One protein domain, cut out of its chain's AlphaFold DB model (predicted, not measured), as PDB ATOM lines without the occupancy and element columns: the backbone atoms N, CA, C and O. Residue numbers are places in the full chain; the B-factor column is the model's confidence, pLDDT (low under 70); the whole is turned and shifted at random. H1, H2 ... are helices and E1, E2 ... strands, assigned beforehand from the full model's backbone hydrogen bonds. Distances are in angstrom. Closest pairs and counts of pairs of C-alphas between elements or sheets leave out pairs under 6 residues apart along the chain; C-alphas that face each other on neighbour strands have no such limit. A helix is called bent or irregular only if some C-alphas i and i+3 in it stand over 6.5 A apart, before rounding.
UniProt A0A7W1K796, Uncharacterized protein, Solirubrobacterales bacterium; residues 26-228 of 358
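This is residues 26 to 228 of the 358 residues of an uncharacterized protein of Solirubrobacterales bacterium (UniProt A0A7W1K796). A strongly twisted sheet of four parallel strands is covered on one face by H2, H3 and H5, with H3 beside H2 and the last part of H5 meeting the first part of H3, while H1 stands beside the E1 edge. Long loops wind round this frame: H1 and the stretch 104 to 128 lie towards one end of the longest axis, H5 and the stretch 187 to 200 towards the other. The printed part has 203 residues, with five named helices and four named strands in the order H1 E1 H2 E2 H3 H4 E3 H5 E4; the sheet's order is E1 E2 E3 E4. The class is mixed, helices and strands, with 85 of the 203 residues in named elements. The whole is compact, with a radius of gyration of the C-alphas of 16.8 A and spans of 51 by 43 by 27 A.

Residues 26 to 27 pair, parallel, with residues 77 to 78 of E1, residues 76 to 82, an edge strand. H1, residues 51 to 69, only grazes the sheet with residues 52 to 67; its closest C-alphas to E1 are those of Tyr 63 and Val 77, 6.6 A. With residues 51 to 56 alone, H1 touches H2, residues 96 to 103, about perpendicular at 74 degrees; Pro 52 and Leu 103 have the closest C-alphas, 4.6 A. E2, residues 129 to 131, is the parallel neighbour of E1, with N 130 and O 79 at 2.8 A. H3, residues 155 to 170, is close to H2 but not clearly touching, at a shallow tilt of 18 degrees, the same way; the closest C-alphas are those of Leu 97 and Leu 161, 7.2 A. H3 touches H4, residues 176 to 179, with the C-alphas of Leu 165 and Arg 179 closest at 5.7 A; H4 only grazes the sheet with residues 177 to 179. E3, residues 181 to 186, is parallel to E2, with N 182 and O 129 at 2.7 A. H3 lies over E3 and along the strands, at 26 degrees to E3 on the local plane. H5, residues 201 to 216, lies on the same face as H3, at a height over the sheet of 10.6 A. H5 touches H3 at a shallow tilt of 25 degrees, the same way; the closest C-alphas are those of Ala 156 and Leu 214, 6.9 A. E4, residues 221 to 226, is parallel to E3, with N 222 and O 181 at 2.8 A. H5 lies over E3 and E4. E1, H2, E2, then E2, H3, H4, E3, then E3, H5, E4 are strand-helix-strand units, two parallel neighbour strands with helices between, each with a right-handed crossover. Each O i to N i+4 pair is within hydrogen-bond range in H1 and H2, 10 of 12 are in H3 and 11 of 12 in H5; H4 is too short for such a pair.

H1 begins at C-alpha 51 (-44.981, 23.188, -10.953), is 26.2 A long and has a kink of 27 degrees near residue 58. E1 is 17.4 A long. H3 is 23.7 A long and irregular, with C-alphas 156 and 159 7.5 A apart. H5 begins at C-alpha 201 (-18.925, 46.629, -19.670) and is 22.8 A long. E4 is 14.3 A long and ends at C-alpha 226 (-23.533, 33.012, -23.380).

The two C-alphas farthest apart, those of Ala 119 and Leu 202, are 52.3 A apart. The printed part has no cut. The links E1 to H2, H2 to E2, E2 to H3 and E3 to H5 are long. Residues 68 to 74 stand free. The mean pLDDT of the printed part is 96.2, and no printed residue is under 70.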
ATOM      1  N   PHE A  26     -32.760  19.122 -27.892       95.50
ATOM      2  CA  PHE A  26     -34.022  19.692 -27.442       95.50
ATOM      3  C   PHE A  26     -33.915  19.940 -25.945       95.50
ATOM      4  O   PHE A  26     -33.361  19.112 -25.222       95.50
ATOM      5  N   ILE A  27     -34.447  21.059 -25.473       96.75
ATOM      6  CA  ILE A  27     -34.572  21.348 -24.047       96.75
ATOM      7  C   ILE A  27     -36.068  21.370 -23.757       96.75
ATOM      8  O   ILE A  27     -36.805  22.139 -24.374       96.75
ATOM      9  N   LEU A  28     -36.539  20.472 -22.892       96.06
ATOM     10  CA  LEU A  28     -37.960  20.388 -22.576       96.06
ATOM     11  C   LEU A  28     -38.337  21.496 -21.600       96.06
ATOM     12  O   LEU A  28     -38.175  21.341 -20.388       96.06
ATOM     13  N   TRP A  29     -38.904  22.549 -22.188       96.94
ATOM     14  CA  TRP A  29     -39.436  23.758 -21.564       96.94
ATOM     15  C   TRP A  29     -38.388  24.719 -20.992       96.94
ATOM     16  O   TRP A  29     -37.260  24.334 -20.686       96.94
ATOM     17  N   ASN A  30     -38.771  25.990 -20.861       97.25
ATOM     18  CA  ASN A  30     -37.944  27.038 -20.270       97.25
ATOM     19  C   ASN A  30     -38.375  27.337 -18.835       97.25
ATOM     20  O   ASN A  30     -39.550  27.606 -18.615       97.25
ATOM     21  N   GLU A  31     -37.442  27.272 -17.883       97.81
ATOM     22  CA  GLU A  31     -37.617  27.605 -16.457       97.81
ATOM     23  C   GLU A  31     -38.978  27.191 -15.871       97.81
ATOM     24  O   GLU A  31     -39.758  28.031 -15.415       97.81
ATOM     25  N   PRO A  32     -39.292  25.882 -15.840       98.38
ATOM     26  CA  PRO A  32     -40.568  25.398 -15.313       98.38
ATOM     27  C   PRO A  32     -40.784  25.739 -13.827       98.38
ATOM     28  O   PRO A  32     -41.907  25.673 -13.334       98.38
ATOM     29  N   ASN A  33     -39.733  26.130 -13.105       98.50
ATOM     30  CA  ASN A  33     -39.802  26.603 -11.726       98.50
ATOM     31  C   ASN A  33     -40.114  28.111 -11.601       98.50
ATOM     32  O   ASN A  33     -40.113  28.634 -10.490       98.50
ATOM     33  N   HIS A  34     -40.358  28.820 -12.709       96.75
ATOM     34  CA  HIS A  34     -40.622  30.255 -12.726       96.75
ATOM     35  C   HIS A  34     -42.052  30.566 -13.202       96.75
ATOM     36  O   HIS A  34     -42.486  30.141 -14.272       96.75
ATOM     37  N   GLN A  35     -42.787  31.370 -12.429       92.75
ATOM     38  CA  GLN A  35     -44.211  31.676 -12.667       92.75
ATOM     39  C   GLN A  35     -44.513  32.373 -13.998       92.75
ATOM     40  O   GLN A  35     -45.617  32.267 -14.513       92.75
ATOM     41  N   GLY A  36     -43.533  33.082 -14.565       90.38
ATOM     42  CA  GLY A  36     -43.673  33.702 -15.885       90.38
ATOM     43  C   GLY A  36     -43.651  32.702 -17.046       90.38
ATOM     44  O   GLY A  36     -43.876  33.107 -18.180       90.38
ATOM     45  N   LEU A  37     -43.333  31.430 -16.782       93.75
ATOM     46  CA  LEU A  37     -43.096  30.418 -17.811       93.75
ATOM     47  C   LEU A  37     -43.848  29.111 -17.561       93.75
ATOM     48  O   LEU A  37     -44.092  28.378 -18.510       93.75
ATOM     49  N   LEU A  38     -44.253  28.802 -16.330       96.56
ATOM     50  CA  LEU A  38     -45.165  27.692 -16.055       96.56
ATOM     51  C   LEU A  38     -46.067  28.042 -14.873       96.56
ATOM     52  O   LEU A  38     -45.602  28.577 -13.868       96.56
ATOM     53  N   LEU A  39     -47.350  27.712 -14.974       95.56
ATOM     54  CA  LEU A  39     -48.311  27.841 -13.882       95.56
ATOM     55  C   LEU A  39     -49.130  26.549 -13.739       95.56
ATOM     56  O   LEU A  39     -49.310  25.833 -14.727       95.56
ATOM     57  N   PRO A  40     -49.646  26.262 -12.532       97.00
ATOM     58  CA  PRO A  40     -49.365  26.960 -11.271       97.00
ATOM     59  C   PRO A  40     -47.967  26.623 -10.712       97.00
ATOM     60  O   PRO A  40     -47.425  25.550 -10.973       97.00
ATOM     61  N   GLN A  41     -47.375  27.529  -9.922       97.75
ATOM     62  CA  GLN A  41     -46.126  27.247  -9.190       97.75
ATOM     63  C   GLN A  41     -46.369  26.532  -7.858       97.75
ATOM     64  O   GLN A  41     -45.604  25.641  -7.492       97.75
ATOM     65  N   TRP A  42     -47.466  26.860  -7.183       98.00
ATOM     66  CA  TRP A  42     -47.848  26.330  -5.875       98.00
ATOM     67  C   TRP A  42     -49.260  25.756  -5.942       98.00
ATOM     68  O   TRP A  42     -50.072  26.215  -6.743       98.00
ATOM     69  N   GLU A  43     -49.535  24.743  -5.127       96.25
ATOM     70  CA  GLU A  43     -50.893  24.235  -4.937       96.25
ATOM     71  C   GLU A  43     -51.726  25.269  -4.146       96.25
ATOM     72  O   GLU A  43     -51.199  26.254  -3.620       96.25
ATOM     73  N   ASN A  44     -53.039  25.047  -4.032       94.75
ATOM     74  CA  ASN A  44     -53.947  25.967  -3.327       94.75
ATOM     75  C   ASN A  44     -53.583  26.175  -1.844       94.75
ATOM     76  O   ASN A  44     -53.920  27.208  -1.270       94.75
ATOM     77  N   ASP A  45     -52.864  25.222  -1.241       94.44
ATOM     78  CA  ASP A  45     -52.331  25.309   0.123       94.44
ATOM     79  C   ASP A  45     -51.183  26.328   0.280       94.44
ATOM     80  O   ASP A  45     -50.723  26.568   1.396       94.44
ATOM     81  N   LYS A  46     -50.690  26.903  -0.830       92.75
ATOM     82  CA  LYS A  46     -49.583  27.873  -0.896       92.75
ATOM     83  C   LYS A  46     -48.283  27.405  -0.228       92.75
ATOM     84  O   LYS A  46     -47.407  28.213   0.072       92.75
ATOM     85  N   SER A  47     -48.120  26.106  -0.014       93.06
ATOM     86  CA  SER A  47     -46.959  25.528   0.664       93.06
ATOM     87  C   SER A  47     -46.370  24.344  -0.090       93.06
ATOM     88  O   SER A  47     -45.179  24.075   0.055       93.06
ATOM     89  N   THR A  48     -47.147  23.691  -0.950       94.50
ATOM     90  CA  THR A  48     -46.697  22.581  -1.785       94.50
ATOM     91  C   THR A  48     -46.350  23.083  -3.189       94.50
ATOM     92  O   THR A  48     -47.208  23.657  -3.862       94.50
ATOM     93  N   PRO A  49     -45.120  22.858  -3.694       97.00
ATOM     94  CA  PRO A  49     -44.787  23.163  -5.083       97.00
ATOM     95  C   PRO A  49     -45.622  22.323  -6.066       97.00
ATOM     96  O   PRO A  49     -45.511  21.091  -6.084       97.00
ATOM     97  N   ALA A  50     -46.408  22.987  -6.916       97.69
ATOM     98  CA  ALA A  50     -47.245  22.364  -7.947       97.69
ATOM     99  C   ALA A  50     -46.508  22.205  -9.284       97.69
ATOM    100  O   ALA A  50     -46.638  21.174  -9.955       97.69
ATOM    101  N   SER A  51     -45.683  23.189  -9.663       98.31
ATOM    102  CA  SER A  51     -44.981  23.188 -10.953       98.31
ATOM    103  C   SER A  51     -44.121  21.944 -11.215       98.31
ATOM    104  O   SER A  51     -44.124  21.478 -12.357       98.31
ATOM    105  N   PRO A  52     -43.459  21.302 -10.225       98.25
ATOM    106  CA  PRO A  52     -42.694  20.083 -10.484       98.25
ATOM    107  C   PRO A  52     -43.574  18.903 -10.915       98.25
ATOM    108  O   PRO A  52     -43.144  18.084 -11.728       98.25
ATOM    109  N   ARG A  53     -44.809  18.806 -10.403       96.62
ATOM    110  CA  ARG A  53     -45.772  17.755 -10.774       96.62
ATOM    111  C   ARG A  53     -46.275  17.962 -12.202       96.62
ATOM    112  O   ARG A  53     -46.274  17.012 -12.986       96.62
ATOM    113  N   VAL A  54     -46.643  19.197 -12.548       97.56
ATOM    114  CA  VAL A  54     -47.061  19.575 -13.910       97.56
ATOM    115  C   VAL A  54     -45.927  19.314 -14.902       97.56
ATOM    116  O   VAL A  54     -46.105  18.603 -15.892       97.56
ATOM    117  N   TYR A  55     -44.720  19.783 -14.579       98.50
ATOM    118  CA  TYR A  55     -43.540  19.565 -15.403       98.50
ATOM    119  C   TYR A  55     -43.197  18.080 -15.553       98.50
ATOM    120  O   TYR A  55     -42.840  17.644 -16.644       98.50
ATOM    121  N   ARG A  56     -43.360  17.258 -14.504       97.56
ATOM    122  CA  ARG A  56     -43.149  15.804 -14.589       97.56
ATOM    123  C   ARG A  56     -44.046  15.149 -15.643       97.56
ATOM    124  O   ARG A  56     -43.574  14.266 -16.360       97.56
ATOM    125  N   ALA A  57     -45.308  15.567 -15.747       95.81
ATOM    126  CA  ALA A  57     -46.229  15.068 -16.767       95.81
ATOM    127  C   ALA A  57     -45.803  15.516 -18.177       95.81
ATOM    128  O   ALA A  57     -45.650  14.674 -19.065       95.81
ATOM    129  N   MET A  58     -45.507  16.812 -18.353       97.12
ATOM    130  CA  MET A  58     -45.006  17.372 -19.618       97.12
ATOM    131  C   MET A  58     -43.721  16.679 -20.081       97.12
ATOM    132  O   MET A  58     -43.585  16.318 -21.246       97.12
ATOM    133  N   LEU A  59     -42.788  16.447 -19.158       97.25
ATOM    134  CA  LEU A  59     -41.503  15.811 -19.415       97.25
ATOM    135  C   LEU A  59     -41.674  14.386 -19.937       97.25
ATOM    136  O   LEU A  59     -41.003  14.007 -20.895       97.25
ATOM    137  N   ARG A  60     -42.572  13.590 -19.344       95.19
ATOM    138  CA  ARG A  60     -42.815  12.211 -19.801       95.19
ATOM    139  C   ARG A  60     -43.406  12.177 -21.207       95.19
ATOM    140  O   ARG A  60     -42.923  11.406 -22.036       95.19
ATOM    141  N   ALA A  61     -44.402  13.020 -21.474       95.44
ATOM    142  CA  ALA A  61     -45.022  13.113 -22.792       95.44
ATOM    143  C   ALA A  61     -44.021  13.626 -23.845       95.44
ATOM    144  O   ALA A  61     -43.789  12.975 -24.865       95.44
ATOM    145  N   GLY A  62     -43.359  14.750 -23.558       96.06
ATOM    146  CA  GLY A  62     -42.438  15.419 -24.473       96.06
ATOM    147  C   GLY A  62     -41.185  14.603 -24.785       96.06
ATOM    148  O   GLY A  62     -40.789  14.514 -25.945       96.06
ATOM    149  N   TYR A  63     -40.578  13.951 -23.785       95.81
ATOM    150  CA  TYR A  63     -39.378  13.139 -24.009       95.81
ATOM    151  C   TYR A  63     -39.664  11.986 -24.975       95.81
ATOM    152  O   TYR A  63     -38.930  11.799 -25.946       95.81
ATOM    153  N   SER A  64     -40.751  11.243 -24.740       92.69
ATOM    154  CA  SER A  64     -41.142  10.124 -25.603       92.69
ATOM    155  C   SER A  64     -41.464  10.588 -27.027       92.69
ATOM    156  O   SER A  64     -40.969  10.004 -27.995       92.69
ATOM    157  N   ALA A  65     -42.217  11.684 -27.165       94.06
ATOM    158  CA  ALA A  65     -42.591  12.236 -28.465       94.06
ATOM    159  C   ALA A  65     -41.364  12.662 -29.287       94.06
ATOM    160  O   ALA A  65     -41.230  12.261 -30.444       94.06
ATOM    161  N   VAL A  66     -40.418  13.396 -28.684       93.31
ATOM    162  CA  VAL A  66     -39.184  13.819 -29.371       93.31
ATOM    163  C   VAL A  66     -38.351  12.612 -29.799       93.31
ATOM    164  O   VAL A  66     -37.892  12.556 -30.942       93.31
ATOM    165  N   LYS A  67     -38.175  11.623 -28.916       91.31
ATOM    166  CA  LYS A  67     -37.411  10.405 -29.231       91.31
ATOM    167  C   LYS A  67     -38.067   9.560 -30.323       91.31
ATOM    168  O   LYS A  67     -37.358   8.983 -31.143       91.31
ATOM    169  N   THR A  68     -39.397   9.526 -30.372       90.44
ATOM    170  CA  THR A  68     -40.153   8.801 -31.405       90.44
ATOM    171  C   THR A  68     -40.059   9.503 -32.758       90.44
ATOM    172  O   THR A  68     -39.730   8.868 -33.760       90.44
ATOM    173  N   ALA A  69     -40.272  10.822 -32.787       88.94
ATOM    174  CA  ALA A  69     -40.190  11.626 -34.007       88.94
ATOM    175  C   ALA A  69     -38.765  11.675 -34.580       88.94
ATOM    176  O   ALA A  69     -38.564  11.767 -35.790       88.94
ATOM    177  N   ARG A  70     -37.748  11.601 -33.713       83.69
ATOM    178  CA  ARG A  70     -36.337  11.598 -34.100       83.69
ATOM    179  C   ARG A  70     -35.660  10.321 -33.611       83.69
ATOM    180  O   ARG A  70     -34.891  10.348 -32.657       83.69
ATOM    181  N   LYS A  71     -35.857   9.223 -34.351       75.19
ATOM    182  CA  LYS A  71     -35.279   7.889 -34.068       75.19
ATOM    183  C   LYS A  71     -33.738   7.842 -33.978       75.19
ATOM    184  O   LYS A  71     -33.169   6.804 -33.649       75.19
ATOM    185  N   SER A  72     -33.036   8.944 -34.255       78.44
ATOM    186  CA  SER A  72     -31.584   9.016 -34.093       78.44
ATOM    187  C   SER A  72     -31.190   9.040 -32.616       78.44
ATOM    188  O   SER A  72     -31.496   9.986 -31.890       78.44
ATOM    189  N   ARG A  73     -30.362   8.070 -32.210       76.19
ATOM    190  CA  ARG A  73     -29.711   8.043 -30.886       76.19
ATOM    191  C   ARG A  73     -28.834   9.271 -30.609       76.19
ATOM    192  O   ARG A  73     -28.478   9.512 -29.462       76.19
ATOM    193  N   SER A  74     -28.490  10.048 -31.641       83.69
ATOM    194  CA  SER A  74     -27.724  11.288 -31.491       83.69
ATOM    195  C   SER A  74     -28.540  12.447 -30.909       83.69
ATOM    196  O   SER A  74     -27.934  13.415 -30.459       83.69
ATOM    197  N   VAL A  75     -29.879  12.391 -30.959       91.12
ATOM    198  CA  VAL A  75     -30.731  13.476 -30.457       91.12
ATOM    199  C   VAL A  75     -30.751  13.455 -28.939       91.12
ATOM    200  O   VAL A  75     -31.134  12.450 -28.336       91.12
ATOM    201  N   ARG A  76     -30.362  14.571 -28.323       94.88
ATOM    202  CA  ARG A  76     -30.379  14.757 -26.872       94.88
ATOM    203  C   ARG A  76     -31.602  15.550 -26.450       94.88
ATOM    204  O   ARG A  76     -31.937  16.550 -27.074       94.88
ATOM    205  N   VAL A  77     -32.230  15.121 -25.368       97.25
ATOM    206  CA  VAL A  77     -33.359  15.797 -24.739       97.25
ATOM    207  C   VAL A  77     -32.963  16.158 -23.313       97.25
ATOM    208  O   VAL A  77     -32.855  15.292 -22.443       97.25
ATOM    209  N   LEU A  78     -32.685  17.439 -23.104       98.38
ATOM    210  CA  LEU A  78     -32.322  18.017 -21.817       98.38
ATOM    211  C   LEU A  78     -33.588  18.358 -21.024       98.38
ATOM    212  O   LEU A  78     -34.597  18.764 -21.601       98.38
ATOM    213  N   ILE A  79     -33.525  18.191 -19.706       98.62
ATOM    214  CA  ILE A  79     -34.644  18.422 -18.783       98.62
ATOM    215  C   ILE A  79     -34.245  19.368 -17.645       98.62
ATOM    216  O   ILE A  79     -33.074  19.706 -17.493       98.62
ATOM    217  N   GLY A  80     -35.207  19.761 -16.815       97.19
ATOM    218  CA  GLY A  80     -34.999  20.693 -15.712       97.19
ATOM    219  C   GLY A  80     -35.106  22.117 -16.219       97.19
ATOM    220  O   GLY A  80     -36.144  22.737 -16.048       97.19
ATOM    221  N   ASN A  81     -34.049  22.596 -16.871       98.06
ATOM    222  CA  ASN A  81     -33.917  23.944 -17.427       98.06
ATOM    223  C   ASN A  81     -34.360  25.055 -16.466       98.06
ATOM    224  O   ASN A  81     -35.040  25.991 -16.866       98.06
ATOM    225  N   THR A  82     -34.043  24.902 -15.179       98.75
ATOM    226  CA  THR A  82     -34.557  25.794 -14.135       98.75
ATOM    227  C   THR A  82     -33.866  27.154 -14.173       98.75
ATOM    228  O   THR A  82     -32.670  27.223 -14.480       98.75
ATOM    229  N   SER A  83     -34.577  28.202 -13.749       97.88
ATOM    230  CA  SER A  83     -33.962  29.467 -13.332       97.88
ATOM    231  C   SER A  83     -33.041  29.246 -12.116       97.88
ATOM    232  O   SER A  83     -32.961  28.130 -11.591       97.88
ATOM    233  N   SER A  84     -32.328  30.281 -11.658       97.56
ATOM    234  CA  SER A  84     -31.385  30.173 -10.531       97.56
ATOM    235  C   SER A  84     -31.987  30.386  -9.147       97.56
ATOM    236  O   SER A  84     -31.393  29.933  -8.171       97.56
ATOM    237  N   THR A  85     -33.133  31.058  -9.031       96.50
ATOM    238  CA  THR A  85     -33.645  31.524  -7.732       96.50
ATOM    239  C   THR A  85     -35.120  31.204  -7.526       96.50
ATOM    240  O   THR A  85     -35.913  31.241  -8.472       96.50
ATOM    241  N   GLY A  86     -35.492  30.936  -6.277       95.06
ATOM    242  CA  GLY A  86     -36.872  30.960  -5.807       95.06
ATOM    243  C   GLY A  86     -37.380  32.384  -5.570       95.06
ATOM    244  O   GLY A  86     -36.682  33.374  -5.791       95.06
ATOM    245  N   GLY A  87     -38.630  32.487  -5.128       93.00
ATOM    246  CA  GLY A  87     -39.206  33.722  -4.607       93.00
ATOM    247  C   GLY A  87     -39.991  33.476  -3.324       93.00
ATOM    248  O   GLY A  87     -39.762  32.499  -2.616       93.00
ATOM    249  N   VAL A  88     -40.948  34.359  -3.036       93.00
ATOM    250  CA  VAL A  88     -41.825  34.222  -1.865       93.00
ATOM    251  C   VAL A  88     -42.591  32.898  -1.943       93.00
ATOM    252  O   VAL A  88     -43.304  32.646  -2.917       93.00
ATOM    253  N   ARG A  89     -42.457  32.051  -0.915       93.75
ATOM    254  CA  ARG A  89     -43.166  30.766  -0.832       93.75
ATOM    255  C   ARG A  89     -44.674  30.973  -1.007       93.75
ATOM    256  O   ARG A  89     -45.243  31.900  -0.439       93.75
ATOM    257  N   GLY A  90     -45.308  30.133  -1.820       95.25
ATOM    258  CA  GLY A  90     -46.749  30.194  -2.079       95.25
ATOM    259  C   GLY A  90     -47.207  31.220  -3.119       95.25
ATOM    260  O   GLY A  90     -48.378  31.208  -3.490       95.25
ATOM    261  N   ALA A  91     -46.317  32.093  -3.601       92.19
ATOM    262  CA  ALA A  91     -46.669  33.147  -4.558       92.19
ATOM    263  C   ALA A  91     -45.643  33.351  -5.683       92.19
ATOM    264  O   ALA A  91     -46.011  33.856  -6.736       92.19
ATOM    265  N   GLY A  92     -44.376  32.999  -5.449       93.69
ATOM    266  CA  GLY A  92     -43.239  33.224  -6.338       93.69
ATOM    267  C   GLY A  92     -42.774  31.976  -7.106       93.69
ATOM    268  O   GLY A  92     -43.384  30.908  -7.005       93.69
ATOM    269  N   PRO A  93     -41.639  32.072  -7.823       96.25
ATOM    270  CA  PRO A  93     -40.898  30.916  -8.329       96.25
ATOM    271  C   PRO A  93     -40.557  29.899  -7.228       96.25
ATOM    272  O   PRO A  93     -40.268  30.277  -6.090       96.25
ATOM    273  N   VAL A  94     -40.532  28.616  -7.578       98.44
ATOM    274  CA  VAL A  94     -40.028  27.547  -6.701       98.44
ATOM    275  C   VAL A  94     -38.501  27.513  -6.809       98.44
ATOM    276  O   VAL A  94     -37.961  27.572  -7.918       98.44
ATOM    277  N   SER A  95     -37.781  27.406  -5.685       98.19
ATOM    278  CA  SER A  95     -36.314  27.363  -5.737       98.19
ATOM    279  C   SER A  95     -35.821  26.105  -6.474       98.19
ATOM    280  O   SER A  95     -36.467  25.052  -6.405       98.19
ATOM    281  N   PRO A  96     -34.698  26.161  -7.214       98.50
ATOM    282  CA  PRO A  96     -34.290  25.063  -8.093       98.50
ATOM    283  C   PRO A  96     -34.080  23.721  -7.387       98.50
ATOM    284  O   PRO A  96     -34.459  22.682  -7.933       98.50
ATOM    285  N   LEU A  97     -33.513  23.706  -6.172       98.62
ATOM    286  CA  LEU A  97     -33.347  22.455  -5.425       98.62
ATOM    287  C   LEU A  97     -34.668  21.934  -4.854       98.62
ATOM    288  O   LEU A  97     -34.854  20.717  -4.815       98.62
ATOM    289  N   GLU A  98     -35.593  22.801  -4.440       98.38
ATOM    290  CA  GLU A  98     -36.939  22.370  -4.035       98.38
ATOM    291  C   GLU A  98     -37.703  21.782  -5.230       98.38
ATOM    292  O   GLU A  98     -38.246  20.676  -5.141       98.38
ATOM    293  N   PHE A  99     -37.641  22.458  -6.381       98.75
ATOM    294  CA  PHE A  99     -38.216  21.988  -7.636       98.75
ATOM    295  C   PHE A  99     -37.660  20.613  -8.022       98.75
ATOM    296  O   PHE A  99     -38.428  19.684  -8.275       98.75
ATOM    297  N   LEU A 100     -36.333  20.449  -8.016       98.81
ATOM    298  CA  LEU A 100     -35.660  19.195  -8.363       98.81
ATOM    299  C   LEU A 100     -36.060  18.040  -7.427       98.81
ATOM    300  O   LEU A 100     -36.345  16.938  -7.902       98.81
ATOM    301  N   ARG A 101     -36.117  18.276  -6.111       98.69
ATOM    302  CA  ARG A 101     -36.518  17.256  -5.124       98.69
ATOM    303  C   ARG A 101     -37.961  16.801  -5.336       98.69
ATOM    304  O   ARG A 101     -38.216  15.601  -5.452       98.69
ATOM    305  N   ARG A 102     -38.895  17.748  -5.477       98.12
ATOM    306  CA  ARG A 102     -40.315  17.443  -5.702       98.12
ATOM    307  C   ARG A 102     -40.555  16.788  -7.063       98.12
ATOM    308  O   ARG A 102     -41.338  15.841  -7.150       98.12
ATOM    309  N   LEU A 103     -39.837  17.221  -8.104       98.56
ATOM    310  CA  LEU A 103     -39.839  16.586  -9.424       98.56
ATOM    311  C   LEU A 103     -39.454  15.104  -9.302       98.56
ATOM    312  O   LEU A 103     -40.163  14.240  -9.822       98.56
ATOM    313  N   ALA A 104     -38.387  14.816  -8.555       98.56
ATOM    314  CA  ALA A 104     -37.860  13.476  -8.313       98.56
ATOM    315  C   ALA A 104     -38.606  12.669  -7.227       98.56
ATOM    316  O   ALA A 104     -38.190  11.548  -6.926       98.56
ATOM    317  N   CYS A 105     -39.698  13.195  -6.658       98.56
ATOM    318  CA  CYS A 105     -40.468  12.553  -5.586       98.56
ATOM    319  C   CYS A 105     -39.618  12.160  -4.369       98.56
ATOM    320  O   CYS A 105     -39.657  11.019  -3.898       98.56
ATOM    321  N   VAL A 106     -38.840  13.115  -3.864       98.62
ATOM    322  CA  VAL A 106     -38.128  13.000  -2.590       98.62
ATOM    323  C   VAL A 106     -38.364  14.242  -1.731       98.62
ATOM    324  O   VAL A 106     -38.658  15.316  -2.258       98.62
ATOM    325  N   ASP A 107     -38.236  14.098  -0.417       97.00
ATOM    326  CA  ASP A 107     -38.354  15.209   0.529       97.00
ATOM    327  C   ASP A 107     -37.058  16.045   0.634       97.00
ATOM    328  O   ASP A 107     -36.068  15.811  -0.070       97.00
ATOM    329  N   GLY A 108     -37.052  17.035   1.534       94.56
ATOM    330  CA  GLY A 108     -35.893  17.901   1.793       94.56
ATOM    331  C   GLY A 108     -34.621  17.153   2.216       94.56
ATOM    332  O   GLY A 108     -33.518  17.592   1.886       94.56
ATOM    333  N   ALA A 109     -34.764  15.994   2.866       96.44
ATOM    334  CA  ALA A 109     -33.669  15.121   3.293       96.44
ATOM    335  C   ALA A 109     -33.268  14.086   2.219       96.44
ATOM    336  O   ALA A 109     -32.407  13.229   2.459       96.44
ATOM    337  N   LEU A 110     -33.858  14.178   1.019       97.62
ATOM    338  CA  LEU A 110     -33.722  13.217  -0.075       97.62
ATOM    339  C   LEU A 110     -34.204  11.809   0.316       97.62
ATOM    340  O   LEU A 110     -33.622  10.813  -0.115       97.62
ATOM    341  N   ARG A 111     -35.264  11.712   1.125       98.12
ATOM    342  CA  ARG A 111     -35.988  10.457   1.369       98.12
ATOM    343  C   ARG A 111     -37.113  10.309   0.341       98.12
ATOM    344  O   ARG A 111     -37.803  11.291   0.066       98.12
ATOM    345  N   PRO A 112     -37.303   9.120  -0.252       98.00
ATOM    346  CA  PRO A 112     -38.449   8.819  -1.103       98.00
ATOM    347  C   PRO A 112     -39.793   9.268  -0.533       98.00
ATOM    348  O   PRO A 112     -40.134   8.914   0.590       98.00
ATOM    349  N   VAL A 113     -40.582   9.965  -1.347       97.88
ATOM    350  CA  VAL A 113     -42.018  10.146  -1.114       97.88
ATOM    351  C   VAL A 113     -42.749   9.117  -1.972       97.88
ATOM    352  O   VAL A 113     -42.502   9.030  -3.176       97.88
ATOM    353  N   THR A 114     -43.617   8.319  -1.355       96.50
ATOM    354  CA  THR A 114     -44.329   7.187  -1.986       96.50
ATOM    355  C   THR A 114     -45.847   7.306  -1.860       96.50
ATOM    356  O   THR A 114     -46.570   6.332  -2.032       96.50
ATOM    357  N   THR A 115     -46.346   8.498  -1.550       95.50
ATOM    358  CA  THR A 115     -47.774   8.791  -1.407       95.50
ATOM    359  C   THR A 115     -48.228   9.782  -2.478       95.50
ATOM    360  O   THR A 115     -47.407  10.384  -3.180       95.50
ATOM    361  N   GLY A 116     -49.546   9.931  -2.641       93.00
ATOM    362  CA  GLY A 116     -50.145  10.888  -3.574       93.00
ATOM    363  C   GLY A 116     -49.637  10.732  -5.012       93.00
ATOM    364  O   GLY A 116     -49.523   9.626  -5.541       93.00
ATOM    365  N   ASP A 117     -49.261  11.849  -5.635       91.62
ATOM    366  CA  ASP A 117     -48.738  11.918  -7.009       91.62
ATOM    367  C   ASP A 117     -47.369  11.234  -7.212       91.62
ATOM    368  O   ASP A 117     -46.854  11.183  -8.337       91.62
ATOM    369  N   CYS A 118     -46.773  10.723  -6.131       96.81
ATOM    370  CA  CYS A 118     -45.506  10.006  -6.112       96.81
ATOM    371  C   CYS A 118     -45.642   8.498  -5.845       96.81
ATOM    372  O   CYS A 118     -44.635   7.794  -5.936       96.81
ATOM    373  N   ALA A 119     -46.847   7.978  -5.575       95.94
ATOM    374  CA  ALA A 119     -47.057   6.564  -5.236       95.94
ATOM    375  C   ALA A 119     -46.528   5.591  -6.299       95.94
ATOM    376  O   ALA A 119     -45.889   4.595  -5.978       95.94
ATOM    377  N   ASN A 120     -46.694   5.945  -7.575       93.00
ATOM    378  CA  ASN A 120     -46.242   5.146  -8.716       93.00
ATOM    379  C   ASN A 120     -45.072   5.810  -9.450       93.00
ATOM    380  O   ASN A 120     -45.006   5.816 -10.685       93.00
ATOM    381  N   PHE A 121     -44.171   6.451  -8.702       97.44
ATOM    382  CA  PHE A 121     -43.046   7.151  -9.299       97.44
ATOM    383  C   PHE A 121     -42.158   6.191 -10.106       97.44
ATOM    384  O   PHE A 121     -41.624   5.212  -9.591       97.44
ATOM    385  N   LYS A 122     -41.944   6.531 -11.378       96.62
ATOM    386  CA  LYS A 122     -40.958   5.889 -12.256       96.62
ATOM    387  C   LYS A 122     -39.762   6.809 -12.445       96.62
ATOM    388  O   LYS A 122     -39.942   8.027 -12.470       96.62
ATOM    389  N   VAL A 123     -38.583   6.240 -12.685       98.25
ATOM    390  CA  VAL A 123     -37.375   7.000 -13.049       98.25
ATOM    391  C   VAL A 123     -37.711   8.049 -14.115       98.25
ATOM    392  O   VAL A 123     -38.446   7.765 -15.071       98.25
ATOM    393  N   LEU A 124     -37.225   9.278 -13.939       98.38
ATOM    394  CA  LEU A 124     -37.408  10.317 -14.949       98.38
ATOM    395  C   LEU A 124     -36.374  10.165 -16.065       98.38
ATOM    396  O   LEU A 124     -35.181  10.043 -15.765       98.38
ATOM    397  N   PRO A 125     -36.804  10.184 -17.340       97.88
ATOM    398  CA  PRO A 125     -35.884  10.164 -18.467       97.88
ATOM    399  C   PRO A 125     -35.095  11.480 -18.554       97.88
ATOM    400  O   PRO A 125     -35.330  12.417 -17.794       97.88
ATOM    401  N   GLY A 126     -34.150  11.553 -19.485       97.38
ATOM    402  CA  GLY A 126     -33.370  12.759 -19.755       97.38
ATOM    403  C   GLY A 126     -31.950  12.422 -20.183       97.38
ATOM    404  O   GLY A 126     -31.355  11.466 -19.687       97.38
ATOM    405  N   ASP A 127     -31.412  13.214 -21.110       97.75
ATOM    406  CA  ASP A 127     -30.047  13.060 -21.632       97.75
ATOM    407  C   ASP A 127     -29.063  14.080 -21.028       97.75
ATOM    408  O   ASP A 127     -27.902  14.155 -21.446       97.75
ATOM    409  N   GLY A 128     -29.529  14.851 -20.045       98.31
ATOM    410  CA  GLY A 128     -28.798  15.903 -19.352       98.31
ATOM    411  C   GLY A 128     -29.745  16.845 -18.609       98.31
ATOM    412  O   GLY A 128     -30.924  16.963 -18.947       98.31
ATOM    413  N   TRP A 129     -29.212  17.526 -17.601       98.81
ATOM    414  CA  TRP A 129     -29.907  18.541 -16.822       98.81
ATOM    415  C   TRP A 129     -29.529  19.935 -17.320       98.81
ATOM    416  O   TRP A 129     -28.354  20.295 -17.292       98.81
ATOM    417  N   ALA A 130     -30.499  20.720 -17.774       98.75
ATOM    418  CA  ALA A 130     -30.310  22.118 -18.138       98.75
ATOM    419  C   ALA A 130     -30.549  23.044 -16.933       98.75
ATOM    420  O   ALA A 130     -31.342  22.718 -16.047       98.75
ATOM    421  N   HIS A 131     -29.859  24.183 -16.879       98.81
ATOM    422  CA  HIS A 131     -29.978  25.144 -15.780       98.81
ATOM    423  C   HIS A 131     -29.457  26.533 -16.174       98.81
ATOM    424  O   HIS A 131     -28.461  26.632 -16.894       98.81
ATOM    425  N   HIS A 132     -30.088  27.595 -15.670       98.56
ATOM    426  CA  HIS A 132     -29.708  28.992 -15.895       98.56
ATOM    427  C   HIS A 132     -29.121  29.601 -14.611       98.56
ATOM    428  O   HIS A 132     -29.867  30.127 -13.785       98.56
ATOM    429  N   PRO A 133     -27.793  29.557 -14.399       97.94
ATOM    430  CA  PRO A 133     -27.184  29.856 -13.102       97.94
ATOM    431  C   PRO A 133     -26.952  31.363 -12.878       97.94
ATOM    432  O   PRO A 133     -25.873  31.774 -12.444       97.94
ATOM    433  N   TYR A 134     -27.928  32.215 -13.208       97.12
ATOM    434  CA  TYR A 134     -27.784  33.668 -13.101       97.12
ATOM    435  C   TYR A 134     -27.463  34.116 -11.672       97.12
ATOM    436  O   TYR A 134     -28.172  33.785 -10.724       97.12
ATOM    437  N   ALA A 135     -26.436  34.958 -11.542       93.50
ATOM    438  CA  ALA A 135     -26.051  35.602 -10.285       93.50
ATOM    439  C   ALA A 135     -26.723  36.975 -10.074       93.50
ATOM    440  O   ALA A 135     -26.330  37.703  -9.173       93.50
ATOM    441  N   GLN A 136     -27.689  37.356 -10.920       93.31
ATOM    442  CA  GLN A 136     -28.445  38.617 -10.819       93.31
ATOM    443  C   GLN A 136     -27.561  39.883 -10.716       93.31
ATOM    444  O   GLN A 136     -27.817  40.765  -9.904       93.31
ATOM    445  N   ASN A 137     -26.524  39.985 -11.559       95.81
ATOM    446  CA  ASN A 137     -25.509  41.054 -11.532       95.81
ATOM    447  C   ASN A 137     -24.667  41.150 -10.249       95.81
ATOM    448  O   ASN A 137     -23.920  42.109 -10.060       95.81
ATOM    449  N   GLU A 138     -24.690  40.127  -9.404       96.62
ATOM    450  CA  GLU A 138     -23.705  39.965  -8.345       96.62
ATOM    451  C   GLU A 138     -22.478  39.193  -8.850       96.62
ATOM    452  O   GLU A 138     -22.483  38.560  -9.914       96.62
ATOM    453  N   ARG A 139     -21.386  39.253  -8.080       96.06
ATOM    454  CA  ARG A 139     -20.118  38.622  -8.464       96.06
ATOM    455  C   ARG A 139     -20.294  37.115  -8.744       96.06
ATOM    456  O   ARG A 139     -21.042  36.462  -8.017       96.06
ATOM    457  N   PRO A 140     -19.557  36.526  -9.710       97.00
ATOM    458  CA  PRO A 140     -19.681  35.106 -10.067       97.00
ATOM    459  C   PRO A 140     -19.524  34.127  -8.898       97.00
ATOM    460  O   PRO A 140     -20.094  33.042  -8.922       97.00
ATOM    461  N   SER A 141     -18.738  34.498  -7.885       96.12
ATOM    462  CA  SER A 141     -18.450  33.693  -6.695       96.12
ATOM    463  C   SER A 141     -19.466  33.831  -5.563       96.12
ATOM    464  O   SER A 141     -19.260  33.254  -4.497       96.12
ATOM    465  N   ARG A 142     -20.537  34.611  -5.742       95.19
ATOM    466  CA  ARG A 142     -21.566  34.751  -4.715       95.19
ATOM    467  C   ARG A 142     -22.328  33.434  -4.560       95.19
ATOM    468  O   ARG A 142     -23.036  33.016  -5.471       95.19
ATOM    469  N   VAL A 143     -22.183  32.840  -3.385       94.81
ATOM    470  CA  VAL A 143     -22.917  31.655  -2.930       94.81
ATOM    471  C   VAL A 143     -24.275  32.094  -2.389       94.81
ATOM    472  O   VAL A 143     -24.389  33.190  -1.830       94.81
ATOM    473  N   SER A 144     -25.295  31.268  -2.582       95.94
ATOM    474  CA  SER A 144     -26.615  31.501  -1.995       95.94
ATOM    475  C   SER A 144     -26.571  31.307  -0.478       95.94
ATOM    476  O   SER A 144     -25.900  30.402   0.024       95.94
ATOM    477  N   LYS A 145     -27.249  32.170   0.280       94.62
ATOM    478  CA  LYS A 145     -27.323  32.033   1.741       94.62
ATOM    479  C   LYS A 145     -28.440  31.052   2.097       94.62
ATOM    480  O   LYS A 145     -29.581  31.358   1.790       94.62
ATOM    481  N   PRO A 146     -28.172  29.911   2.754       90.81
ATOM    482  CA  PRO A 146     -29.204  28.899   2.982       90.81
ATOM    483  C   PRO A 146     -30.447  29.395   3.732       90.81
ATOM    484  O   PRO A 146     -31.539  28.922   3.431       90.81
ATOM    485  N   ASP A 147     -30.282  30.337   4.664       91.69
ATOM    486  CA  ASP A 147     -31.382  30.856   5.487       91.69
ATOM    487  C   ASP A 147     -32.269  31.853   4.720       91.69
ATOM    488  O   ASP A 147     -33.489  31.841   4.877       91.69
ATOM    489  N   ASP A 148     -31.669  32.671   3.848       92.69
ATOM    490  CA  ASP A 148     -32.374  33.716   3.085       92.69
ATOM    491  C   ASP A 148     -32.823  33.229   1.692       92.69
ATOM    492  O   ASP A 148     -33.803  33.707   1.127       92.69
ATOM    493  N   GLU A 149     -32.078  32.287   1.111       95.12
ATOM    494  CA  GLU A 149     -32.179  31.815  -0.275       95.12
ATOM    495  C   GLU A 149     -32.189  30.271  -0.330       95.12
ATOM    496  O   GLU A 149     -31.346  29.644  -0.991       95.12
ATOM    497  N   PRO A 150     -33.107  29.607   0.400       94.19
ATOM    498  CA  PRO A 150     -33.092  28.160   0.554       94.19
ATOM    499  C   PRO A 150     -33.318  27.442  -0.779       94.19
ATOM    500  O   PRO A 150     -34.407  27.437  -1.360       94.19
ATOM    501  N   GLY A 151     -32.285  26.737  -1.232       96.56
ATOM    502  CA  GLY A 151     -32.347  25.913  -2.436       96.56
ATOM    503  C   GLY A 151     -32.140  26.670  -3.744       96.56
ATOM    504  O   GLY A 151     -32.320  26.060  -4.804       96.56
ATOM    505  N   ASP A 152     -31.750  27.945  -3.676       98.31
ATOM    506  CA  ASP A 152     -31.240  28.687  -4.823       98.31
ATOM    507  C   ASP A 152     -29.987  28.012  -5.381       98.31
ATOM    508  O   ASP A 152     -29.179  27.420  -4.661       98.31
ATOM    509  N   VAL A 153     -29.846  28.072  -6.701       98.31
ATOM    510  CA  VAL A 153     -28.683  27.553  -7.410       98.31
ATOM    511  C   VAL A 153     -28.188  28.634  -8.352       98.31
ATOM    512  O   VAL A 153     -28.610  28.748  -9.500       98.31
ATOM    513  N   ARG A 154     -27.267  29.455  -7.859       97.75
ATOM    514  CA  ARG A 154     -26.490  30.384  -8.679       97.75
ATOM    515  C   ARG A 154     -25.244  29.669  -9.195       97.75
ATOM    516  O   ARG A 154     -24.968  28.509  -8.886       97.75
ATOM    517  N   LEU A 155     -24.433  30.380  -9.972       97.75
ATOM    518  CA  LEU A 155     -23.205  29.825 -10.538       97.75
ATOM    519  C   LEU A 155     -22.243  29.238  -9.492       97.75
ATOM    520  O   LEU A 155     -21.650  28.184  -9.728       97.75
ATOM    521  N   ALA A 156     -22.093  29.887  -8.337       96.94
ATOM    522  CA  ALA A 156     -21.228  29.389  -7.269       96.94
ATOM    523  C   ALA A 156     -21.800  28.147  -6.555       96.94
ATOM    524  O   ALA A 156     -21.036  27.398  -5.947       96.94
ATOM    525  N   ASP A 157     -23.105  27.890  -6.682       98.06
ATOM    526  CA  ASP A 157     -23.822  26.786  -6.027       98.06
ATOM    527  C   ASP A 157     -23.888  25.518  -6.901       98.06
ATOM    528  O   ASP A 157     -24.383  24.472  -6.472       98.06
ATOM    529  N   LEU A 158     -23.336  25.554  -8.121       98.50
ATOM    530  CA  LEU A 158     -23.285  24.400  -9.028       98.50
ATOM    531  C   LEU A 158     -22.739  23.096  -8.403       98.50
ATOM    532  O   LEU A 158     -23.250  22.035  -8.776       98.50
ATOM    533  N   PRO A 159     -21.761  23.098  -7.466       98.38
ATOM    534  CA  PRO A 159     -21.383  21.880  -6.748       98.38
ATOM    535  C   PRO A 159     -22.560  21.201  -6.034       98.38
ATOM    536  O   PRO A 159     -22.668  19.975  -6.064       98.38
ATOM    537  N   GLN A 160     -23.461  21.979  -5.428       98.25
ATOM    538  CA  GLN A 160     -24.627  21.462  -4.714       98.25
ATOM    539  C   GLN A 160     -25.650  20.858  -5.680       98.25
ATOM    540  O   GLN A 160     -26.175  19.769  -5.421       98.25
ATOM    541  N   LEU A 161     -25.885  21.510  -6.824       98.75
ATOM    542  CA  LEU A 161     -26.720  20.954  -7.891       98.75
ATOM    543  C   LEU A 161     -26.140  19.633  -8.413       98.75
ATOM    544  O   LEU A 161     -26.857  18.636  -8.487       98.75
ATOM    545  N   ALA A 162     -24.840  19.596  -8.716       98.88
ATOM    546  CA  ALA A 162     -24.168  18.393  -9.204       98.88
ATOM    547  C   ALA A 162     -24.255  17.228  -8.204       98.88
ATOM    548  O   ALA A 162     -24.576  16.106  -8.600       98.88
ATOM    549  N   ALA A 163     -24.027  17.491  -6.914       98.75
ATOM    550  CA  ALA A 163     -24.149  16.486  -5.859       98.75
ATOM    551  C   ALA A 163     -25.591  15.972  -5.708       98.75
ATOM    552  O   ALA A 163     -25.812  14.767  -5.564       98.75
ATOM    553  N   THR A 164     -26.580  16.867  -5.789       98.81
ATOM    554  CA  THR A 164     -28.002  16.502  -5.699       98.81
ATOM    555  C   THR A 164     -28.422  15.634  -6.885       98.81
ATOM    556  O   THR A 164     -29.030  14.582  -6.685       98.81
ATOM    557  N   LEU A 165     -28.042  16.013  -8.111       98.94
ATOM    558  CA  LEU A 165     -28.292  15.213  -9.314       98.94
ATOM    559  C   LEU A 165     -27.630  13.836  -9.220       98.94
ATOM    560  O   LEU A 165     -28.282  12.831  -9.498       98.94
ATOM    561  N   ASP A 166     -26.366  13.756  -8.789       98.88
ATOM    562  CA  ASP A 166     -25.678  12.471  -8.623       98.88
ATOM    563  C   ASP A 166     -26.399  11.550  -7.631       98.88
ATOM    564  O   ASP A 166     -26.630  10.376  -7.940       98.88
ATOM    565  N   ARG A 167     -26.811  12.082  -6.472       98.81
ATOM    566  CA  ARG A 167     -27.545  11.317  -5.457       98.81
ATOM    567  C   ARG A 167     -28.896  10.837  -5.983       98.81
ATOM    568  O   ARG A 167     -29.204   9.657  -5.849       98.81
ATOM    569  N   LEU A 168     -29.664  11.699  -6.650       98.88
ATOM    570  CA  LEU A 168     -30.950  11.322  -7.243       98.88
ATOM    571  C   LEU A 168     -30.808  10.251  -8.326       98.88
ATOM    572  O   LEU A 168     -31.639   9.349  -8.417       98.88
ATOM    573  N   VAL A 169     -29.745  10.307  -9.127       98.88
ATOM    574  CA  VAL A 169     -29.463   9.263 -10.112       98.88
ATOM    575  C   VAL A 169     -29.059   7.948  -9.433       98.88
ATOM    576  O   VAL A 169     -29.540   6.894  -9.837       98.88
ATOM    577  N   LYS A 170     -28.224   7.979  -8.382       98.75
ATOM    578  CA  LYS A 170     -27.869   6.779  -7.592       98.75
ATOM    579  C   LYS A 170     -29.089   6.125  -6.941       98.75
ATOM    580  O   LYS A 170     -29.160   4.907  -6.876       98.75
ATOM    581  N   MET A 171     -30.063   6.927  -6.518       98.44
ATOM    582  CA  MET A 171     -31.338   6.460  -5.962       98.44
ATOM    583  C   MET A 171     -32.324   5.937  -7.022       98.44
ATOM    584  O   MET A 171     -33.461   5.615  -6.683       98.44
ATOM    585  N   GLY A 172     -31.953   5.933  -8.308       98.50
ATOM    586  CA  GLY A 172     -32.853   5.549  -9.394       98.50
ATOM    587  C   GLY A 172     -33.998   6.539  -9.623       98.50
ATOM    588  O   GLY A 172     -35.020   6.172 -10.187       98.50
ATOM    589  N   ARG A 173     -33.878   7.801  -9.191       98.62
ATOM    590  CA  ARG A 173     -34.924   8.815  -9.415       98.62
ATOM    591  C   ARG A 173     -34.816   9.493 -10.775       98.62
ATOM    592  O   ARG A 173     -35.828   9.848 -11.375       98.62
ATOM    593  N   LEU A 174     -33.599   9.618 -11.289       98.81
ATOM    594  CA  LEU A 174     -33.288  10.230 -12.578       98.81
ATOM    595  C   LEU A 174     -32.449   9.275 -13.433       98.81
ATOM    596  O   LEU A 174     -31.613   8.540 -12.908       98.81
ATOM    597  N   ALA A 175     -32.617   9.332 -14.754       98.56
ATOM    598  CA  ALA A 175     -31.770   8.596 -15.688       98.56
ATOM    599  C   ALA A 175     -30.281   8.999 -15.561       98.56
ATOM    600  O   ALA A 175     -29.985  10.171 -15.298       98.56
ATOM    601  N   PRO A 176     -29.321   8.082 -15.819       98.69
ATOM    602  CA  PRO A 176     -27.887   8.325 -15.637       98.69
ATOM    603  C   PRO A 176     -27.326   9.590 -16.289       98.69
ATOM    604  O   PRO A 176     -26.439  10.242 -15.732       98.69
ATOM    605  N   ALA A 177     -27.837   9.943 -17.469       98.25
ATOM    606  CA  ALA A 177     -27.349  11.081 -18.231       98.25
ATOM    607  C   ALA A 177     -27.696  12.434 -17.591       98.25
ATOM    608  O   ALA A 177     -26.979  13.396 -17.843       98.25
ATOM    609  N   ASN A 178     -28.676  12.501 -16.682       98.69
ATOM    610  CA  ASN A 178     -29.025  13.725 -15.952       98.69
ATOM    611  C   ASN A 178     -27.916  14.220 -15.002       98.69
ATOM    612  O   ASN A 178     -27.985  15.344 -14.522       98.69
ATOM    613  N   ARG A 179     -26.834  13.447 -14.794       98.62
ATOM    614  CA  ARG A 179     -25.588  13.953 -14.179       98.62
ATOM    615  C   ARG A 179     -24.869  15.005 -15.030       98.62
ATOM    616  O   ARG A 179     -23.977  15.685 -14.535       98.62
ATOM    617  N   LYS A 180     -25.166  15.077 -16.329       98.75
ATOM    618  CA  LYS A 180     -24.542  16.011 -17.269       98.75
ATOM    619  C   LYS A 180     -25.280  17.340 -17.192       98.75
ATOM    620  O   LYS A 180     -26.418  17.423 -17.639       98.75
ATOM    621  N   ILE A 181     -24.631  18.356 -16.643       98.88
ATOM    622  CA  ILE A 181     -25.197  19.697 -16.504       98.88
ATOM    623  C   ILE A 181     -24.914  20.501 -17.774       98.88
ATOM    624  O   ILE A 181     -23.778  20.577 -18.242       98.88
ATOM    625  N   HIS A 182     -25.943  21.130 -18.315       98.75
ATOM    626  CA  HIS A 182     -25.890  22.023 -19.459       98.75
ATOM    627  C   HIS A 182     -26.329  23.412 -19.004       98.75
ATOM    628  O   HIS A 182     -27.491  23.624 -18.683       98.75
ATOM    629  N   LEU A 183     -25.397  24.361 -18.959       98.69
ATOM    630  CA  LEU A 183     -25.722  25.745 -18.624       98.69
ATOM    631  C   LEU A 183     -26.151  26.434 -19.917       98.69
ATOM    632  O   LEU A 183     -25.317  26.710 -20.784       98.69
ATOM    633  N   THR A 184     -27.459  26.574 -20.089       97.56
ATOM    634  CA  THR A 184     -28.112  26.921 -21.362       97.56
ATOM    635  C   THR A 184     -28.305  28.417 -21.542       97.56
ATOM    636  O   THR A 184     -28.378  28.869 -22.683       97.56
ATOM    637  N   GLU A 185     -28.261  29.183 -20.452       95.75
ATOM    638  CA  GLU A 185     -28.301  30.642 -20.462       95.75
ATOM    639  C   GLU A 185     -27.482  31.202 -19.294       95.75
ATOM    640  O   GLU A 185     -27.651  30.799 -18.142       95.75
ATOM    641  N   PHE A 186     -26.570  32.129 -19.586       98.06
ATOM    642  CA  PHE A 186     -25.884  32.926 -18.575       98.06
ATOM    643  C   PHE A 186     -25.382  34.239 -19.173       98.06
ATOM    644  O   PHE A 186     -24.894  34.282 -20.304       98.06
ATOM    645  N   GLY A 187     -25.430  35.313 -18.391       97.06
ATOM    646  CA  GLY A 187     -24.868  36.594 -18.780       97.06
ATOM    647  C   GLY A 187     -24.918  37.622 -17.657       97.06
ATOM    648  O   GLY A 187     -25.488  37.387 -16.594       97.06
ATOM    649  N   TYR A 188     -24.311  38.769 -17.933       98.06
ATOM    650  CA  TYR A 188     -24.238  39.920 -17.041       98.06
ATOM    651  C   TYR A 188     -24.764  41.145 -17.766       98.06
ATOM    652  O   TYR A 188     -24.396  41.369 -18.915       98.06
ATOM    653  N   GLU A 189     -25.624  41.917 -17.122       97.25
ATOM    654  CA  GLU A 189     -26.318  43.034 -17.755       97.25
ATOM    655  C   GLU A 189     -25.594  44.345 -17.525       97.25
ATOM    656  O   GLU A 189     -25.256  44.677 -16.391       97.25
ATOM    657  N   THR A 190     -25.381  45.091 -18.606       96.88
ATOM    658  CA  THR A 190     -24.659  46.371 -18.583       96.88
ATOM    659  C   THR A 190     -25.583  47.583 -18.535       96.88
ATOM    660  O   THR A 190     -25.103  48.708 -18.462       96.88
ATOM    661  N   GLN A 191     -26.899  47.371 -18.609       95.06
ATOM    662  CA  GLN A 191     -27.905  48.394 -18.331       95.06
ATOM    663  C   GLN A 191     -28.499  48.175 -16.933       95.06
ATOM    664  O   GLN A 191     -28.629  47.020 -16.516       95.06
ATOM    665  N   PRO A 192     -28.863  49.248 -16.204       93.75
ATOM    666  CA  PRO A 192     -29.478  49.127 -14.888       93.75
ATOM    667  C   PRO A 192     -30.743  48.263 -14.912       93.75
ATOM    668  O   PRO A 192     -31.596  48.404 -15.789       93.75
ATOM    669  N   VAL A 193     -30.878  47.397 -13.910       93.12
ATOM    670  CA  VAL A 193     -32.072  46.577 -13.683       93.12
ATOM    671  C   VAL A 193     -32.550  46.840 -12.258       93.12
ATOM    672  O   VAL A 193     -31.750  46.683 -11.331       93.12
ATOM    673  N   PRO A 194     -33.822  47.219 -12.044       91.00
ATOM    674  CA  PRO A 194     -34.344  47.462 -10.704       91.00
ATOM    675  C   PRO A 194     -34.078  46.287  -9.751       91.00
ATOM    676  O   PRO A 194     -34.297  45.128 -10.107       91.00
ATOM    677  N   GLY A 195     -33.598  46.593  -8.543       89.44
ATOM    678  CA  GLY A 195     -33.292  45.592  -7.513       89.44
ATOM    679  C   GLY A 195     -31.993  44.806  -7.724       89.44
ATOM    680  O   GLY A 195     -31.761  43.838  -7.008       89.44
ATOM    681  N   ARG A 196     -31.143  45.191  -8.688       93.06
ATOM    682  CA  ARG A 196     -29.839  44.556  -8.934       93.06
ATOM    683  C   ARG A 196     -28.705  45.583  -8.934       93.06
ATOM    684  O   ARG A 196     -28.932  46.730  -9.318       93.06
ATOM    685  N   PRO A 197     -27.472  45.187  -8.574       96.25
ATOM    686  CA  PRO A 197     -26.308  46.039  -8.771       96.25
ATOM    687  C   PRO A 197     -26.110  46.410 -10.247       96.25
ATOM    688  O   PRO A 197     -26.245  45.574 -11.146       96.25
ATOM    689  N   THR A 198     -25.731  47.663 -10.495       96.50
ATOM    690  CA  THR A 198     -25.272  48.112 -11.815       96.50
ATOM    691  C   THR A 198     -23.809  47.728 -12.001       96.50
ATOM    692  O   THR A 198     -22.989  47.934 -11.105       96.50
ATOM    693  N   ILE A 199     -23.468  47.203 -13.176       97.19
ATOM    694  CA  ILE A 199     -22.088  46.903 -13.563       97.19
ATOM    695  C   ILE A 199     -21.781  47.502 -14.936       97.19
ATOM    696  O   ILE A 199     -22.659  47.617 -15.787       97.19
ATOM    697  N   ASP A 200     -20.524  47.881 -15.151       96.81
ATOM    698  CA  ASP A 200     -20.049  48.401 -16.433       96.81
ATOM    699  C   ASP A 200     -19.612  47.273 -17.391       96.81
ATOM    700  O   ASP A 200     -19.441  46.112 -17.002       96.81
ATOM    701  N   GLU A 201     -19.385  47.605 -18.668       97.31
ATOM    702  CA  GLU A 201     -18.925  46.629 -19.670       97.31
ATOM    703  C   GLU A 201     -17.589  45.970 -19.301       97.31
ATOM    704  O   GLU A 201     -17.331  44.815 -19.651       97.31
ATOM    705  N   LEU A 202     -16.707  46.688 -18.598       97.00
ATOM    706  CA  LEU A 202     -15.418  46.142 -18.186       97.00
ATOM    707  C   LEU A 202     -15.591  45.065 -17.108       97.00
ATOM    708  O   LEU A 202     -14.895  44.044 -17.138       97.00
ATOM    709  N   THR A 203     -16.508  45.276 -16.168       97.62
ATOM    710  CA  THR A 203     -16.889  44.300 -15.144       97.62
ATOM    711  C   THR A 203     -17.590  43.112 -15.781       97.62
ATOM    712  O   THR A 203     -17.160  41.985 -15.536       97.62
ATOM    713  N   GLN A 204     -18.554  43.348 -16.679       98.00
ATOM    714  CA  GLN A 204     -19.203  42.303 -17.477       98.00
ATOM    715  C   GLN A 204     -18.156  41.408 -18.157       98.00
ATOM    716  O   GLN A 204     -18.117  40.197 -17.938       98.00
ATOM    717  N   ALA A 205     -17.231  42.011 -18.910       97.25
ATOM    718  CA  ALA A 205     -16.192  41.287 -19.627       97.25
ATOM    719  C   ALA A 205     -15.300  40.456 -18.689       97.25
ATOM    720  O   ALA A 205     -14.978  39.313 -18.999       97.25
ATOM    721  N   ARG A 206     -14.909  40.992 -17.526       96.75
ATOM    722  CA  ARG A 206     -14.095  40.261 -16.534       96.75
ATOM    723  C   ARG A 206     -14.854  39.108 -15.889       96.75
ATOM    724  O   ARG A 206     -14.283  38.037 -15.677       96.75
ATOM    725  N   TRP A 207     -16.112  39.336 -15.539       97.62
ATOM    726  CA  TRP A 207     -16.925  38.373 -14.812       97.62
ATOM    727  C   TRP A 207     -17.395  37.218 -15.686       97.62
ATOM    728  O   TRP A 207     -17.507  36.115 -15.168       97.62
ATOM    729  N   LEU A 208     -17.561  37.407 -16.998       97.69
ATOM    730  CA  LEU A 208     -17.882  36.304 -17.909       97.69
ATOM    731  C   LEU A 208     -16.792  35.220 -17.917       97.69
ATOM    732  O   LEU A 208     -17.101  34.053 -17.709       97.69
ATOM    733  N   THR A 209     -15.505  35.568 -18.050       97.31
ATOM    734  CA  THR A 209     -14.443  34.540 -17.975       97.31
ATOM    735  C   THR A 209     -14.290  33.954 -16.574       97.31
ATOM    736  O   THR A 209     -13.966  32.776 -16.431       97.31
ATOM    737  N   TRP A 210     -14.521  34.747 -15.526       97.62
ATOM    738  CA  TRP A 210     -14.552  34.213 -14.164       97.62
ATOM    739  C   TRP A 210     -15.690  33.195 -14.000       97.62
ATOM    740  O   TRP A 210     -15.479  32.122 -13.438       97.62
ATOM    741  N   ALA A 211     -16.864  33.472 -14.559       98.00
ATOM    742  CA  ALA A 211     -17.982  32.550 -14.540       98.00
ATOM    743  C   ALA A 211     -17.657  31.233 -15.264       98.00
ATOM    744  O   ALA A 211     -17.885  30.150 -14.725       98.00
ATOM    745  N   GLU A 212     -17.034  31.316 -16.441       97.44
ATOM    746  CA  GLU A 212     -16.563  30.131 -17.165       97.44
ATOM    747  C   GLU A 212     -15.532  29.328 -16.364       97.44
ATOM    748  O   GLU A 212     -15.590  28.102 -16.373       97.44
ATOM    749  N   TYR A 213     -14.624  29.991 -15.639       97.50
ATOM    750  CA  TYR A 213     -13.693  29.308 -14.738       97.50
ATOM    751  C   TYR A 213     -14.432  28.522 -13.650       97.50
ATOM    752  O   TYR A 213     -14.081  27.375 -13.384       97.50
ATOM    753  N   LEU A 214     -15.447  29.115 -13.013       97.62
ATOM    754  CA  LEU A 214     -16.215  28.422 -11.977       97.62
ATOM    755  C   LEU A 214     -16.952  27.207 -12.551       97.62
ATOM    756  O   LEU A 214     -16.909  26.141 -11.945       97.62
ATOM    757  N   ALA A 215     -17.549  27.336 -13.737       97.88
ATOM    758  CA  ALA A 215     -18.226  26.234 -14.410       97.88
ATOM    759  C   ALA A 215     -17.260  25.112 -14.849       97.88
ATOM    760  O   ALA A 215     -17.561  23.938 -14.646       97.88
ATOM    761  N   ASP A 216     -16.085  25.454 -15.390       96.69
ATOM    762  CA  ASP A 216     -15.048  24.501 -15.835       96.69
ATOM    763  C   ASP A 216     -14.517  23.628 -14.685       96.69
ATOM    764  O   ASP A 216     -14.107  22.484 -14.877       96.69
ATOM    765  N   ARG A 217     -14.588  24.137 -13.450       96.56
ATOM    766  CA  ARG A 217     -14.206  23.405 -12.236       96.56
ATOM    767  C   ARG A 217     -15.215  22.340 -11.809       96.56
ATOM    768  O   ARG A 217     -14.901  21.583 -10.891       96.56
ATOM    769  N   ILE A 218     -16.385  22.268 -12.443       98.12
ATOM    770  CA  ILE A 218     -17.440  21.306 -12.128       98.12
ATOM    771  C   ILE A 218     -17.456  20.211 -13.207       98.12
ATOM    772  O   ILE A 218     -18.001  20.436 -14.286       98.12
ATOM    773  N   PRO A 219     -16.945  18.988 -12.946       97.81
ATOM    774  CA  PRO A 219     -16.838  17.935 -13.969       97.81
ATOM    775  C   PRO A 219     -18.174  17.503 -14.597       97.81
ATOM    776  O   PRO A 219     -18.205  16.904 -15.675       97.81
ATOM    777  N   ALA A 220     -19.282  17.776 -13.902       98.56
ATOM    778  CA  ALA A 220     -20.633  17.531 -14.387       98.56
ATOM    779  C   ALA A 220     -21.037  18.481 -15.529       98.56
ATOM    780  O   ALA A 220     -21.845  18.082 -16.369       98.56
ATOM    781  N   VAL A 221     -20.476  19.694 -15.598       98.69
ATOM    782  CA  VAL A 221     -20.819  20.697 -16.614       98.69
ATOM    783  C   VAL A 221     -20.260  20.289 -17.979       98.69
ATOM    784  O   VAL A 221     -19.075  20.004 -18.139       98.69
ATOM    785  N   ARG A 222     -21.137  20.244 -18.986       97.69
ATOM    786  CA  ARG A 222     -20.834  19.836 -20.369       97.69
ATOM    787  C   ARG A 222     -20.937  20.975 -21.371       97.69
ATOM    788  O   ARG A 222     -20.308  20.908 -22.423       97.69
ATOM    789  N   SER A 223     -21.713  22.006 -21.059       96.12
ATOM    790  CA  SER A 223     -21.827  23.203 -21.887       96.12
ATOM    791  C   SER A 223     -22.082  24.441 -21.040       96.12
ATOM    792  O   SER A 223     -22.688  24.356 -19.974       96.12
ATOM    793  N   PHE A 224     -21.633  25.579 -21.562       96.88
ATOM    794  CA  PHE A 224     -21.877  26.914 -21.036       96.88
ATOM    795  C   PHE A 224     -22.241  27.820 -22.208       96.88
ATOM    796  O   PHE A 224     -21.427  28.004 -23.118       96.88
ATOM    797  N   ALA A 225     -23.455  28.355 -22.202       95.81
ATOM    798  CA  ALA A 225     -23.957  29.240 -23.239       95.81
ATOM    799  C   ALA A 225     -23.987  30.691 -22.743       95.81
ATOM    800  O   ALA A 225     -24.571  31.007 -21.709       95.81
ATOM    801  N   GLN A 226     -23.355  31.572 -23.517       96.50
ATOM    802  CA  GLN A 226     -23.533  33.012 -23.380       96.50
ATOM    803  C   GLN A 226     -24.942  33.360 -23.850       96.50
ATOM    804  O   GLN A 226     -25.273  33.117 -25.013       96.50
ATOM    805  N   PHE A 227     -25.742  33.947 -22.966       96.44
ATOM    806  CA  PHE A 227     -27.066  34.410 -23.332       96.44
ATOM    807  C   PHE A 227     -26.983  35.812 -23.918       96.44
ATOM    808  O   PHE A 227     -26.503  36.762 -23.298       96.44
ATOM    809  N   LEU A 228     -27.464  35.868 -25.151       97.50
ATOM    810  CA  LEU A 228     -27.365  36.920 -26.145       97.50
ATOM    811  C   LEU A 228     -25.977  37.124 -26.761       97.50
ATOM    812  O   LEU A 228     -24.970  37.386 -26.102       97.50
TER     813      LEU A 228